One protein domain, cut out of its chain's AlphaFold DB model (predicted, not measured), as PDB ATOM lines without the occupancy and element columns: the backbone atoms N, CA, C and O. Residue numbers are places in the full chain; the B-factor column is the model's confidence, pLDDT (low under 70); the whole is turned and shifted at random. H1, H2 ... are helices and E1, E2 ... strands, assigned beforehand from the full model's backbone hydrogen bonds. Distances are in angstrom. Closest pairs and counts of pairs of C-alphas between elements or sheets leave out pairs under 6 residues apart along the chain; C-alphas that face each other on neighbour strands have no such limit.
ATOM      1  N   ARG A 293     -28.864  61.486 -41.638       75.69
ATOM      2  CA  ARG A 293     -28.756  60.176 -40.977       75.69
ATOM      3  C   ARG A 293     -30.115  59.674 -40.500       75.69
ATOM      4  O   ARG A 293     -30.425  58.518 -40.755       75.69
ATOM      5  N   GLN A 294     -30.933  60.546 -39.909       77.38
ATOM      6  CA  GLN A 294     -32.299  60.209 -39.503       77.38
ATOM      7  C   GLN A 294     -33.161  59.789 -40.699       77.38
ATOM      8  O   GLN A 294     -33.815  58.752 -40.654       77.38
ATOM      9  N   ARG A 295     -33.099  60.529 -41.815       78.88
ATOM     10  CA  ARG A 295     -33.848  60.155 -43.019       78.88
ATOM     11  C   ARG A 295     -33.427  58.782 -43.535       78.88
ATOM     12  O   ARG A 295     -34.274  58.012 -43.956       78.88
ATOM     13  N   ASN A 296     -32.135  58.460 -43.492       81.06
ATOM     14  CA  ASN A 296     -31.647  57.149 -43.919       81.06
ATOM     15  C   ASN A 296     -32.105  56.019 -42.987       81.06
ATOM     16  O   ASN A 296     -32.459  54.952 -43.484       81.06
ATOM     17  N   THR A 297     -32.120  56.235 -41.666       76.94
ATOM     18  CA  THR A 297     -32.619  55.233 -40.713       76.94
ATOM     19  C   THR A 297     -34.121  55.024 -40.864       76.94
ATOM     20  O   THR A 297     -34.557  53.882 -40.945       76.94
ATOM     21  N   GLU A 298     -34.901  56.096 -41.019       79.38
ATOM     22  CA  GLU A 298     -36.341  56.012 -41.293       79.38
ATOM     23  C   GLU A 298     -36.608  55.236 -42.590       79.38
ATOM     24  O   GLU A 298     -37.378  54.279 -42.603       79.38
ATOM     25  N   LEU A 299     -35.900  55.561 -43.672       83.94
ATOM     26  CA  LEU A 299     -36.082  54.911 -44.973       83.94
ATOM     27  C   LEU A 299     -35.685  53.422 -44.930       83.94
ATOM     28  O   LEU A 299     -36.397  52.584 -45.481       83.94
ATOM     29  N   ALA A 300     -34.615  53.070 -44.210       82.94
ATOM     30  CA  ALA A 300     -34.237  51.676 -43.972       82.94
ATOM     31  C   ALA A 300     -35.292  50.920 -43.148       82.94
ATOM     32  O   ALA A 300     -35.638  49.787 -43.479       82.94
ATOM     33  N   THR A 301     -35.847  51.549 -42.107       80.56
ATOM     34  CA  THR A 301     -36.904  50.927 -41.295       80.56
ATOM     35  C   THR A 301     -38.180  50.713 -42.099       80.56
ATOM     36  O   THR A 301     -38.772  49.645 -41.998       80.56
ATOM     37  N   ILE A 302     -38.553  51.653 -42.974       85.00
ATOM     38  CA  ILE A 302     -39.699  51.522 -43.883       85.00
ATOM     39  C   ILE A 302     -39.495  50.347 -44.849       85.00
ATOM     40  O   ILE A 302     -40.415  49.550 -45.041       85.00
ATOM     41  N   PHE A 303     -38.290  50.191 -45.410       87.81
ATOM     42  CA  PHE A 303     -37.968  49.077 -46.309       87.81
ATOM     43  C   PHE A 303     -38.067  47.699 -45.648       87.81
ATOM     44  O   PHE A 303     -38.340  46.727 -46.346       87.81
ATOM     45  N   ILE A 304     -37.869  47.598 -44.333       84.44
ATOM     46  CA  ILE A 304     -38.032  46.342 -43.584       84.44
ATOM     47  C   ILE A 304     -39.484  46.178 -43.116       84.44
ATOM     48  O   ILE A 304     -40.054  45.094 -43.213       84.44
ATOM     49  N   PHE A 305     -40.105  47.258 -42.644       83.62
ATOM     50  CA  PHE A 305     -41.443  47.236 -42.063       83.62
ATOM     51  C   PHE A 305     -42.528  46.914 -43.095       83.62
ATOM     52  O   PHE A 305     -43.395  46.089 -42.817       83.62
ATOM     53  N   ILE A 306     -42.469  47.507 -44.294       89.62
ATOM     54  CA  ILE A 306     -43.493  47.301 -45.332       89.62
ATOM     55  C   ILE A 306     -43.592  45.821 -45.752       89.62
ATOM     56  O   ILE A 306     -44.696  45.279 -45.692       89.62
ATOM     57  N   PRO A 307     -42.500  45.118 -46.125       87.50
ATOM     58  CA  PRO A 307     -42.579  43.701 -46.475       87.50
ATOM     59  C   PRO A 307     -43.086  42.817 -45.334       87.50
ATOM     60  O   PRO A 307     -43.870  41.903 -45.580       87.50
ATOM     61  N   VAL A 308     -42.675  43.093 -44.090       86.25
ATOM     62  CA  VAL A 308     -43.128  42.330 -42.915       86.25
ATOM     63  C   VAL A 308     -44.621  42.548 -42.676       86.25
ATOM     64  O   VAL A 308     -45.341  41.586 -42.421       86.25
ATOM     65  N   LEU A 309     -45.109  43.783 -42.819       87.44
ATOM     66  CA  LEU A 309     -46.529  44.102 -42.704       87.44
ATOM     67  C   LEU A 309     -47.350  43.408 -43.800       87.44
ATOM     68  O   LEU A 309     -48.379  42.810 -43.499       87.44
ATOM     69  N   ILE A 310     -46.882  43.435 -45.053       89.94
ATOM     70  CA  ILE A 310     -47.532  42.730 -46.167       89.94
ATOM     71  C   ILE A 310     -47.579  41.225 -45.885       89.94
ATOM     72  O   ILE A 310     -48.640  40.616 -46.006       89.94
ATOM     73  N   ALA A 311     -46.463  40.625 -45.458       85.81
ATOM     74  CA  ALA A 311     -46.420  39.214 -45.088       85.81
ATOM     75  C   ALA A 311     -47.417  38.898 -43.963       85.81
ATOM     76  O   ALA A 311     -48.143  37.912 -44.047       85.81
ATOM     77  N   TRP A 312     -47.511  39.764 -42.952       85.94
ATOM     78  CA  TRP A 312     -48.441  39.604 -41.837       85.94
ATOM     79  C   TRP A 312     -49.910  39.673 -42.277       85.94
ATOM     80  O   TRP A 312     -50.709  38.820 -41.896       85.94
ATOM     81  N   VAL A 313     -50.260  40.623 -43.148       89.94
ATOM     82  CA  VAL A 313     -51.611  40.730 -43.724       89.94
ATOM     83  C   VAL A 313     -51.954  39.507 -44.576       89.94
ATOM     84  O   VAL A 313     -53.091  39.045 -44.535       89.94
ATOM     85  N   LEU A 314     -50.985  38.944 -45.307       88.62
ATOM     86  CA  LEU A 314     -51.184  37.750 -46.135       88.62
ATOM     87  C   LEU A 314     -51.286  36.450 -45.325       88.62
ATOM     88  O   LEU A 314     -51.905  35.496 -45.799       88.62
ATOM     89  N   ILE A 315     -50.745  36.396 -44.103       87.00
ATOM     90  CA  ILE A 315     -50.872  35.222 -43.226       87.00
ATOM     91  C   ILE A 315     -52.346  34.924 -42.920       87.00
ATOM     92  O   ILE A 315     -52.743  33.764 -42.960       87.00
ATOM     93  N   VAL A 316     -53.181  35.939 -42.677       85.69
ATOM     94  CA  VAL A 316     -54.604  35.745 -42.334       85.69
ATOM     95  C   VAL A 316     -55.384  34.986 -43.423       85.69
ATOM     96  O   VAL A 316     -55.964  33.942 -43.110       85.69
ATOM     97  N   PRO A 317     -55.403  35.420 -44.700       88.19
ATOM     98  CA  PRO A 317     -56.073  34.670 -45.756       88.19
ATOM     99  C   PRO A 317     -55.410  33.314 -46.029       88.19
ATOM    100  O   PRO A 317     -56.123  32.369 -46.353       88.19
ATOM    101  N   LEU A 318     -54.088  33.170 -45.852       85.94
ATOM    102  CA  LEU A 318     -53.405  31.869 -45.965       85.94
ATOM    103  C   LEU A 318     -53.894  30.865 -44.911       85.94
ATOM    104  O   LEU A 318     -54.145  29.705 -45.235       85.94
ATOM    105  N   VAL A 319     -54.078  31.314 -43.666       85.56
ATOM    106  CA  VAL A 319     -54.624  30.496 -42.574       85.56
ATOM    107  C   VAL A 319     -56.066  30.100 -42.893       85.56
ATOM    108  O   VAL A 319     -56.399  28.915 -42.852       85.56
ATOM    109  N   LEU A 320     -56.910  31.054 -43.299       85.50
ATOM    110  CA  LEU A 320     -58.300  30.776 -43.678       85.50
ATOM    111  C   LEU A 320     -58.392  29.782 -44.841       85.50
ATOM    112  O   LEU A 320     -59.220  28.869 -44.812       85.50
ATOM    113  N   PHE A 321     -57.518  29.918 -45.838       85.12
ATOM    114  CA  PHE A 321     -57.457  28.998 -46.968       85.12
ATOM    115  C   PHE A 321     -57.097  27.578 -46.516       85.12
ATOM    116  O   PHE A 321     -57.715  26.620 -46.976       85.12
ATOM    117  N   SER A 322     -56.168  27.429 -45.565       83.44
ATOM    118  CA  SER A 322     -55.809  26.104 -45.042       83.44
ATOM    119  C   SER A 322     -56.905  25.418 -44.242       83.44
ATOM    120  O   SER A 322     -56.991  24.196 -44.285       83.44
ATOM    121  N   TYR A 323     -57.762  26.186 -43.565       82.69
ATOM    122  CA  TYR A 323     -58.933  25.633 -42.886       82.69
ATOM    123  C   TYR A 323     -60.077  25.311 -43.853       82.69
ATOM    124  O   TYR A 323     -60.897  24.449 -43.557       82.69
ATOM    125  N   SER A 324     -60.143  25.987 -45.004       86.12
ATOM    126  CA  SER A 324     -61.256  25.839 -45.951       86.12
ATOM    127  C   SER A 324     -61.102  24.651 -46.906       86.12
ATOM    128  O   SER A 324     -62.100  24.174 -47.441       86.12
ATOM    129  N   PHE A 325     -59.877  24.169 -47.142       83.88
ATOM    130  CA  PHE A 325     -59.602  23.079 -48.082       83.88
ATOM    131  C   PHE A 325     -58.935  21.891 -47.384       83.88
ATOM    132  O   PHE A 325     -57.810  21.988 -46.894       83.88
ATOM    133  N   GLU A 326     -59.598  20.734 -47.414       81.69
ATOM    134  CA  GLU A 326     -59.036  19.466 -46.942       81.69
ATOM    135  C   GLU A 326     -57.892  19.024 -47.867       81.69
ATOM    136  O   GLU A 326     -58.090  18.429 -48.925       81.69
ATOM    137  N   ASN A 327     -56.665  19.358 -47.475       80.69
ATOM    138  CA  ASN A 327     -55.448  18.954 -48.166       80.69
ATOM    139  C   ASN A 327     -54.719  17.885 -47.326       80.69
ATOM    140  O   ASN A 327     -54.579  18.077 -46.114       80.69
ATOM    141  N   PRO A 328     -54.201  16.785 -47.911       81.38
ATOM    142  CA  PRO A 328     -53.358  15.821 -47.189       81.38
ATOM    143  C   PRO A 328     -52.126  16.455 -46.519       81.38
ATOM    144  O   PRO A 328     -51.614  15.916 -45.540       81.38
ATOM    145  N   TYR A 329     -51.678  17.623 -46.991       83.38
ATOM    146  CA  TYR A 329     -50.580  18.389 -46.392       83.38
ATOM    147  C   TYR A 329     -51.021  19.422 -45.343       83.38
ATOM    148  O   TYR A 329     -50.177  20.152 -44.822       83.38
ATOM    149  N   SER A 330     -52.316  19.479 -45.007       82.88
ATOM    150  CA  SER A 330     -52.900  20.445 -44.060       82.88
ATOM    151  C   SER A 330     -52.149  20.500 -42.733       82.88
ATOM    152  O   SER A 330     -51.794  21.585 -42.297       82.88
ATOM    153  N   LYS A 331     -51.790  19.351 -42.146       85.69
ATOM    154  CA  LYS A 331     -51.059  19.301 -40.867       85.69
ATOM    155  C   LYS A 331     -49.664  19.924 -40.937       85.69
ATOM    156  O   LYS A 331     -49.267  20.648 -40.032       85.69
ATOM    157  N   HIS A 332     -48.905  19.650 -41.999       88.38
ATOM    158  CA  HIS A 332     -47.573  20.243 -42.165       88.38
ATOM    159  C   HIS A 332     -47.661  21.747 -42.430       88.38
ATOM    160  O   HIS A 332     -46.846  22.512 -41.918       88.38
ATOM    161  N   PHE A 333     -48.668  22.167 -43.197       85.88
ATOM    162  CA  PHE A 333     -48.927  23.573 -43.475       85.88
ATOM    163  C   PHE A 333     -49.393  24.336 -42.227       85.88
ATOM    164  O   PHE A 333     -48.909  25.431 -41.965       85.88
ATOM    165  N   GLU A 334     -50.260  23.732 -41.415       85.81
ATOM    166  CA  GLU A 334     -50.717  24.274 -40.136       85.81
ATOM    167  C   GLU A 334     -49.538  24.478 -39.176       85.81
ATOM    168  O   GLU A 334     -49.368  25.570 -38.641       85.81
ATOM    169  N   VAL A 335     -48.654  23.483 -39.026       89.62
ATOM    170  CA  VAL A 335     -47.433  23.627 -38.211       89.62
ATOM    171  C   VAL A 335     -46.531  24.746 -38.744       89.62
ATOM    172  O   VAL A 335     -46.018  25.544 -37.960       89.62
ATOM    173  N   ALA A 336     -46.357  24.849 -40.065       89.25
ATOM    174  CA  ALA A 336     -45.576  25.928 -40.666       89.25
ATOM    175  C   ALA A 336     -46.188  27.311 -40.376       89.25
ATOM    176  O   ALA A 336     -45.462  28.232 -40.004       89.25
ATOM    177  N   LEU A 337     -47.514  27.453 -40.469       87.19
ATOM    178  CA  LEU A 337     -48.221  28.685 -40.109       87.19
ATOM    179  C   LEU A 337     -48.055  29.032 -38.626       87.19
ATOM    180  O   LEU A 337     -47.742  30.179 -38.303       87.19
ATOM    181  N   TRP A 338     -48.186  28.047 -37.737       87.44
ATOM    182  CA  TRP A 338     -47.977  28.218 -36.297       87.44
ATOM    183  C   TRP A 338     -46.560  28.658 -35.933       87.44
ATOM    184  O   TRP A 338     -46.384  29.296 -34.902       87.44
ATOM    185  N   ILE A 339     -45.558  28.359 -36.764       90.75
ATOM    186  CA  ILE A 339     -44.185  28.860 -36.601       90.75
ATOM    187  C   ILE A 339     -44.038  30.258 -37.223       90.75
ATOM    188  O   ILE A 339     -43.421  31.145 -36.630       90.75
ATOM    189  N   CYS A 340     -44.631  30.490 -38.396       87.06
ATOM    190  CA  CYS A 340     -44.551  31.768 -39.107       87.06
ATOM    191  C   CYS A 340     -45.231  32.923 -38.357       87.06
ATOM    192  O   CYS A 340     -44.724  34.045 -38.380       87.06
ATOM    193  N   ILE A 341     -46.351  32.683 -37.671       86.81
ATOM    194  CA  ILE A 341     -47.073  33.709 -36.899       86.81
ATOM    195  C   ILE A 341     -46.211  34.309 -35.766       86.81
ATOM    196  O   ILE A 341     -45.994  35.525 -35.768       86.81
ATOM    197  N   PRO A 342     -45.671  33.532 -34.807       91.44
ATOM    198  CA  PRO A 342     -44.838  34.084 -33.744       91.44
ATOM    199  C   PRO A 342     -43.522  34.640 -34.288       91.44
ATOM    200  O   PRO A 342     -43.074  35.680 -33.813       91.44
ATOM    201  N   LEU A 343     -42.930  34.014 -35.312       89.31
ATOM    202  CA  LEU A 343     -41.694  34.508 -35.917       89.31
ATOM    203  C   LEU A 343     -41.893  35.876 -36.584       89.31
ATOM    204  O   LEU A 343     -41.109  36.790 -36.345       89.31
ATOM    205  N   SER A 344     -42.957  36.047 -37.373       86.12
ATOM    206  CA  SER A 344     -43.289  37.340 -37.990       86.12
ATOM    207  C   SER A 344     -43.616  38.401 -36.940       86.12
ATOM    208  O   SER A 344     -43.154  39.533 -37.059       86.12
ATOM    209  N   THR A 345     -44.323  38.031 -35.870       87.56
ATOM    210  CA  THR A 345     -44.622  38.932 -34.745       87.56
ATOM    211  C   THR A 345     -43.345  39.363 -34.016       87.56
ATOM    212  O   THR A 345     -43.175  40.542 -33.702       87.56
ATOM    213  N   LEU A 346     -42.404  38.438 -33.800       92.12
ATOM    214  CA  LEU A 346     -41.108  38.726 -33.189       92.12
ATOM    215  C   LEU A 346     -40.285  39.660 -34.077       92.12
ATOM    216  O   LEU A 346     -39.795  40.676 -33.591       92.12
ATOM    217  N   VAL A 347     -40.192  39.378 -35.378       87.75
ATOM    218  CA  VAL A 347     -39.492  40.241 -36.342       87.75
ATOM    219  C   VAL A 347     -40.126  41.629 -36.399       87.75
ATOM    220  O   VAL A 347     -39.400  42.622 -36.377       87.75
ATOM    221  N   LEU A 348     -41.456  41.728 -36.411       86.06
ATOM    222  CA  LEU A 348     -42.163  43.008 -36.383       86.06
ATOM    223  C   LEU A 348     -41.839  43.781 -35.098       86.06
ATOM    224  O   LEU A 348     -41.447  44.942 -35.170       86.06
ATOM    225  N   SER A 349     -41.912  43.131 -33.933       89.00
ATOM    226  CA  SER A 349     -41.588  43.759 -32.646       89.00
ATOM    227  C   SER A 349     -40.129  44.226 -32.570       89.00
ATOM    228  O   SER A 349     -39.867  45.355 -32.157       89.00
ATOM    229  N   ALA A 350     -39.185  43.413 -33.051       88.88
ATOM    230  CA  ALA A 350     -37.771  43.756 -33.118       88.88
ATOM    231  C   ALA A 350     -37.530  44.918 -34.086       88.88
ATOM    232  O   ALA A 350     -36.787  45.839 -33.761       88.88
ATOM    233  N   THR A 351     -38.202  44.928 -35.239       85.12
ATOM    234  CA  THR A 351     -38.119  46.026 -36.211       85.12
ATOM    235  C   THR A 351     -38.666  47.318 -35.611       85.12
ATOM    236  O   THR A 351     -38.012  48.350 -35.717       85.12
ATOM    237  N   CYS A 352     -39.799  47.268 -34.901       83.25
ATOM    238  CA  CYS A 352     -40.346  48.417 -34.179       83.25
ATOM    239  C   CYS A 352     -39.376  48.922 -33.098       83.25
ATOM    240  O   CYS A 352     -39.130  50.125 -33.001       83.25
ATOM    241  N   LEU A 353     -38.763  48.027 -32.318       85.31
ATOM    242  CA  LEU A 353     -37.773  48.401 -31.303       85.31
ATOM    243  C   LEU A 353     -36.527  49.034 -31.927       85.31
ATOM    244  O   LEU A 353     -36.107  50.100 -31.489       85.31
ATOM    245  N   VAL A 354     -35.968  48.426 -32.974       84.06
ATOM    246  CA  VAL A 354     -34.786  48.944 -33.677       84.06
ATOM    247  C   VAL A 354     -35.099  50.263 -34.377       84.06
ATOM    248  O   VAL A 354     -34.270  51.167 -34.341       84.06
ATOM    249  N   SER A 355     -36.300  50.421 -34.944       75.94
ATOM    250  CA  SER A 355     -36.730  51.678 -35.570       75.94
ATOM    251  C   SER A 355     -36.824  52.835 -34.579       75.94
ATOM    252  O   SER A 355     -36.572  53.982 -34.934       75.94
ATOM    253  N   ASN A 356     -37.090  52.526 -33.308       81.25
ATOM    254  CA  ASN A 356     -37.085  53.507 -32.233       81.25
ATOM    255  C   ASN A 356     -35.676  53.836 -31.719       81.25
ATOM    256  O   ASN A 356     -35.543  54.702 -30.857       81.25
ATOM    257  N   VAL A 357     -34.619  53.184 -32.211       83.38
ATOM    258  CA  VAL A 357     -33.245  53.410 -31.757       83.38
ATOM    259  C   VAL A 357     -32.431  54.089 -32.855       83.38
ATOM    260  O   VAL A 357     -32.105  53.511 -33.887       83.38
ATOM    261  N   TYR A 358     -32.033  55.328 -32.586       78.50
ATOM    262  CA  TYR A 358     -31.082  56.073 -33.393       78.50
ATOM    263  C   TYR A 358     -29.649  55.689 -33.016       78.50
ATOM    264  O   TYR A 358     -29.208  55.916 -31.886       78.50
ATOM    265  N   TRP A 359     -28.897  55.157 -33.976       81.12
ATOM    266  CA  TRP A 359     -27.479  54.835 -33.815       81.12
ATOM    267  C   TRP A 359     -26.627  55.929 -34.450       81.12
ATOM    268  O   TRP A 359     -26.801  56.266 -35.622       81.12
ATOM    269  N   TYR A 360     -25.673  56.472 -33.698       80.62
ATOM    270  CA  TYR A 360     -24.680  57.390 -34.240       80.62
ATOM    271  C   TYR A 360     -23.283  57.028 -33.768       80.62
ATOM    272  O   TYR A 360     -23.061  56.632 -32.624       80.62
ATOM    273  N   TYR A 361     -22.325  57.191 -34.672       83.19
ATOM    274  CA  TYR A 361     -20.923  57.102 -34.317       83.19
ATOM    275  C   TYR A 361     -20.490  58.430 -33.698       83.19
ATOM    276  O   TYR A 361     -20.520  59.472 -34.360       83.19
ATOM    277  N   ASP A 362     -20.140  58.390 -32.417       86.25
ATOM    278  CA  ASP A 362     -19.559  59.516 -31.705       86.25
ATOM    279  C   ASP A 362     -18.070  59.584 -32.053       86.25
ATOM    280  O   ASP A 362     -17.290  58.746 -31.591       86.25
ATOM    281  N   ARG A 363     -17.695  60.537 -32.916       86.00
ATOM    282  CA  ARG A 363     -16.311  60.678 -33.392       86.00
ATOM    283  C   ARG A 363     -15.349  61.001 -32.253       86.00
ATOM    284  O   ARG A 363     -14.248  60.464 -32.258       86.00
ATOM    285  N   ASP A 364     -15.786  61.787 -31.272       85.62
ATOM    286  CA  ASP A 364     -14.932  62.254 -30.175       85.62
ATOM    287  C   ASP A 364     -14.602  61.115 -29.206       85.62
ATOM    288  O   ASP A 364     -13.490  61.006 -28.699       85.62
ATOM    289  N   ALA A 365     -15.567  60.221 -28.976       87.75
ATOM    290  CA  ALA A 365     -15.396  59.063 -28.101       87.75
ATOM    291  C   ALA A 365     -15.015  57.769 -28.844       87.75
ATOM    292  O   ALA A 365     -14.891  56.727 -28.199       87.75
ATOM    293  N   GLY A 366     -14.905  57.798 -30.177       93.06
ATOM    294  CA  GLY A 366     -14.578  56.635 -31.008       93.06
ATOM    295  C   GLY A 366     -15.521  55.435 -30.835       93.06
ATOM    296  O   GLY A 366     -15.096  54.294 -30.989       93.06
ATOM    297  N   ARG A 367     -16.789  55.661 -30.460       92.00
ATOM    298  CA  ARG A 367     -17.739  54.583 -30.126       92.00
ATOM    299  C   ARG A 367     -19.117  54.807 -30.730       92.00
ATOM    300  O   ARG A 367     -19.610  55.934 -30.800       92.00
ATOM    301  N   TRP A 368     -19.779  53.713 -31.100       84.19
ATOM    302  CA  TRP A 368     -21.199  53.732 -31.443       84.19
ATOM    303  C   TRP A 368     -22.021  54.016 -30.187       84.19
ATOM    304  O   TRP A 368     -21.917  53.303 -29.189       84.19
ATOM    305  N   ARG A 369     -22.831  55.072 -30.226       84.31
ATOM    306  CA  ARG A 369     -23.822  55.370 -29.197       84.31
ATOM    307  C   ARG A 369     -25.212  55.202 -29.783       84.31
ATOM    308  O   ARG A 369     -25.456  55.536 -30.942       84.31
ATOM    309  N   TYR A 370     -26.121  54.709 -28.958       82.62
ATOM    310  CA  TYR A 370     -27.532  54.636 -29.290       82.62
ATOM    311  C   TYR A 370     -28.304  55.679 -28.480       82.62
ATOM    312  O   TYR A 370     -27.977  55.967 -27.328       82.62
ATOM    313  N   ARG A 371     -29.319  56.278 -29.096       78.44
ATOM    314  CA  ARG A 371     -30.323  57.111 -28.434       78.44
ATOM    315  C   ARG A 371     -31.691  56.623 -28.860       78.44
ATOM    316  O   ARG A 371     -31.929  56.389 -30.037       78.44
ATOM    317  N   ILE A 372     -32.587  56.462 -27.902       75.88
ATOM    318  CA  ILE A 372     -33.967  56.090 -28.194       75.88
ATOM    319  C   ILE A 372     -34.675  57.359 -28.694       75.88
ATOM    320  O   ILE A 372     -34.538  58.418 -28.083       75.88
ATOM    321  N   HIS A 373     -35.424  57.264 -29.795       66.94
ATOM    322  CA  HIS A 373     -36.253  58.344 -30.347       66.94
ATOM    323  C   HIS A 373     -37.362  58.808 -29.372       66.94
ATOM    324  O   HIS A 373     -37.994  59.841 -29.581       66.94
ATOM    325  N   CYS A 374     -37.577  58.087 -28.272       54.34
ATOM    326  CA  CYS A 374     -38.508  58.411 -27.193       54.34
ATOM    327  C   CYS A 374     -37.855  59.257 -26.081       54.34
ATOM    328  O   CYS A 374     -37.940  58.910 -24.905       54.34
ATOM    329  N   GLY A 375     -37.180  60.354 -26.428       50.81
ATOM    330  CA  GLY A 375     -36.570  61.254 -25.447       50.81
ATOM    331  C   GLY A 375     -36.620  62.713 -25.882       50.81
ATOM    332  O   GLY A 375     -36.704  62.986 -27.077       50.81
ATOM    333  N   LYS A 376     -36.548  63.631 -24.903       45.56
ATOM    334  CA  LYS A 376     -36.422  65.086 -25.105       45.56
ATOM    335  C   LYS A 376     -35.204  65.377 -25.976       45.56
ATOM    336  O   LYS A 376     -34.072  65.435 -25.490       45.56
ATOM    337  N   GLY A 377     -35.426  65.494 -27.274       54.19
ATOM    338  CA  GLY A 377     -34.443  66.037 -28.188       54.19
ATOM    339  C   GLY A 377     -34.618  67.543 -28.335       54.19
ATOM    340  O   GLY A 377     -35.463  68.137 -27.672       54.19
TER     341      GLY A 377
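This is residues 293 to 377 of the 404 residues of an uncharacterized protein of Rhipicephalus zambeziensis (UniProt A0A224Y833). This is a long helical hairpin, H1 and H2 side by side, with a small strand hairpin, E1 and E2, following H2 at the end where H1 begins. The 85 printed residues hold H1, H2, E1 and E2 in that order, mostly helix, with an antiparallel sheet E1 - E2. The whole is an extended rod, 63 by 19 by 19 A, with a radius of gyration of the C-alphas of 18.8 A.

Start with H1, residues 293 to 324, which touches H2, residues 330 to 355, at a shallow tilt of 20 degrees, opposite ways; their closest C-alphas, Thr 301 and Ser 355, are 5.8 A apart. Within hydrogen-bond range are 25 of 28 O i to N i+4 pairs in H1 and 21 of 22 in H2. In the hairpin of E1, residues 357 to 362, and E2, residues 367 to 372, find N 358 and O 371 at 2.8 A. E2 is apart from H1 and H2.

Find C-alpha 293 at (-28.756, 60.176, -40.977); H1 runs 47.5 A from there. H2 spans 36.2 A, E1 15.0 A, and E2 16.4 A to C-alpha 372 at (-33.967, 56.090, -28.194).

The farthest C-alphas, Glu 326 and Asp 364, are 63.7 A apart. The printed part has no cut, its three links are tight, and residues 373 to 377 are under 70 in pLDDT.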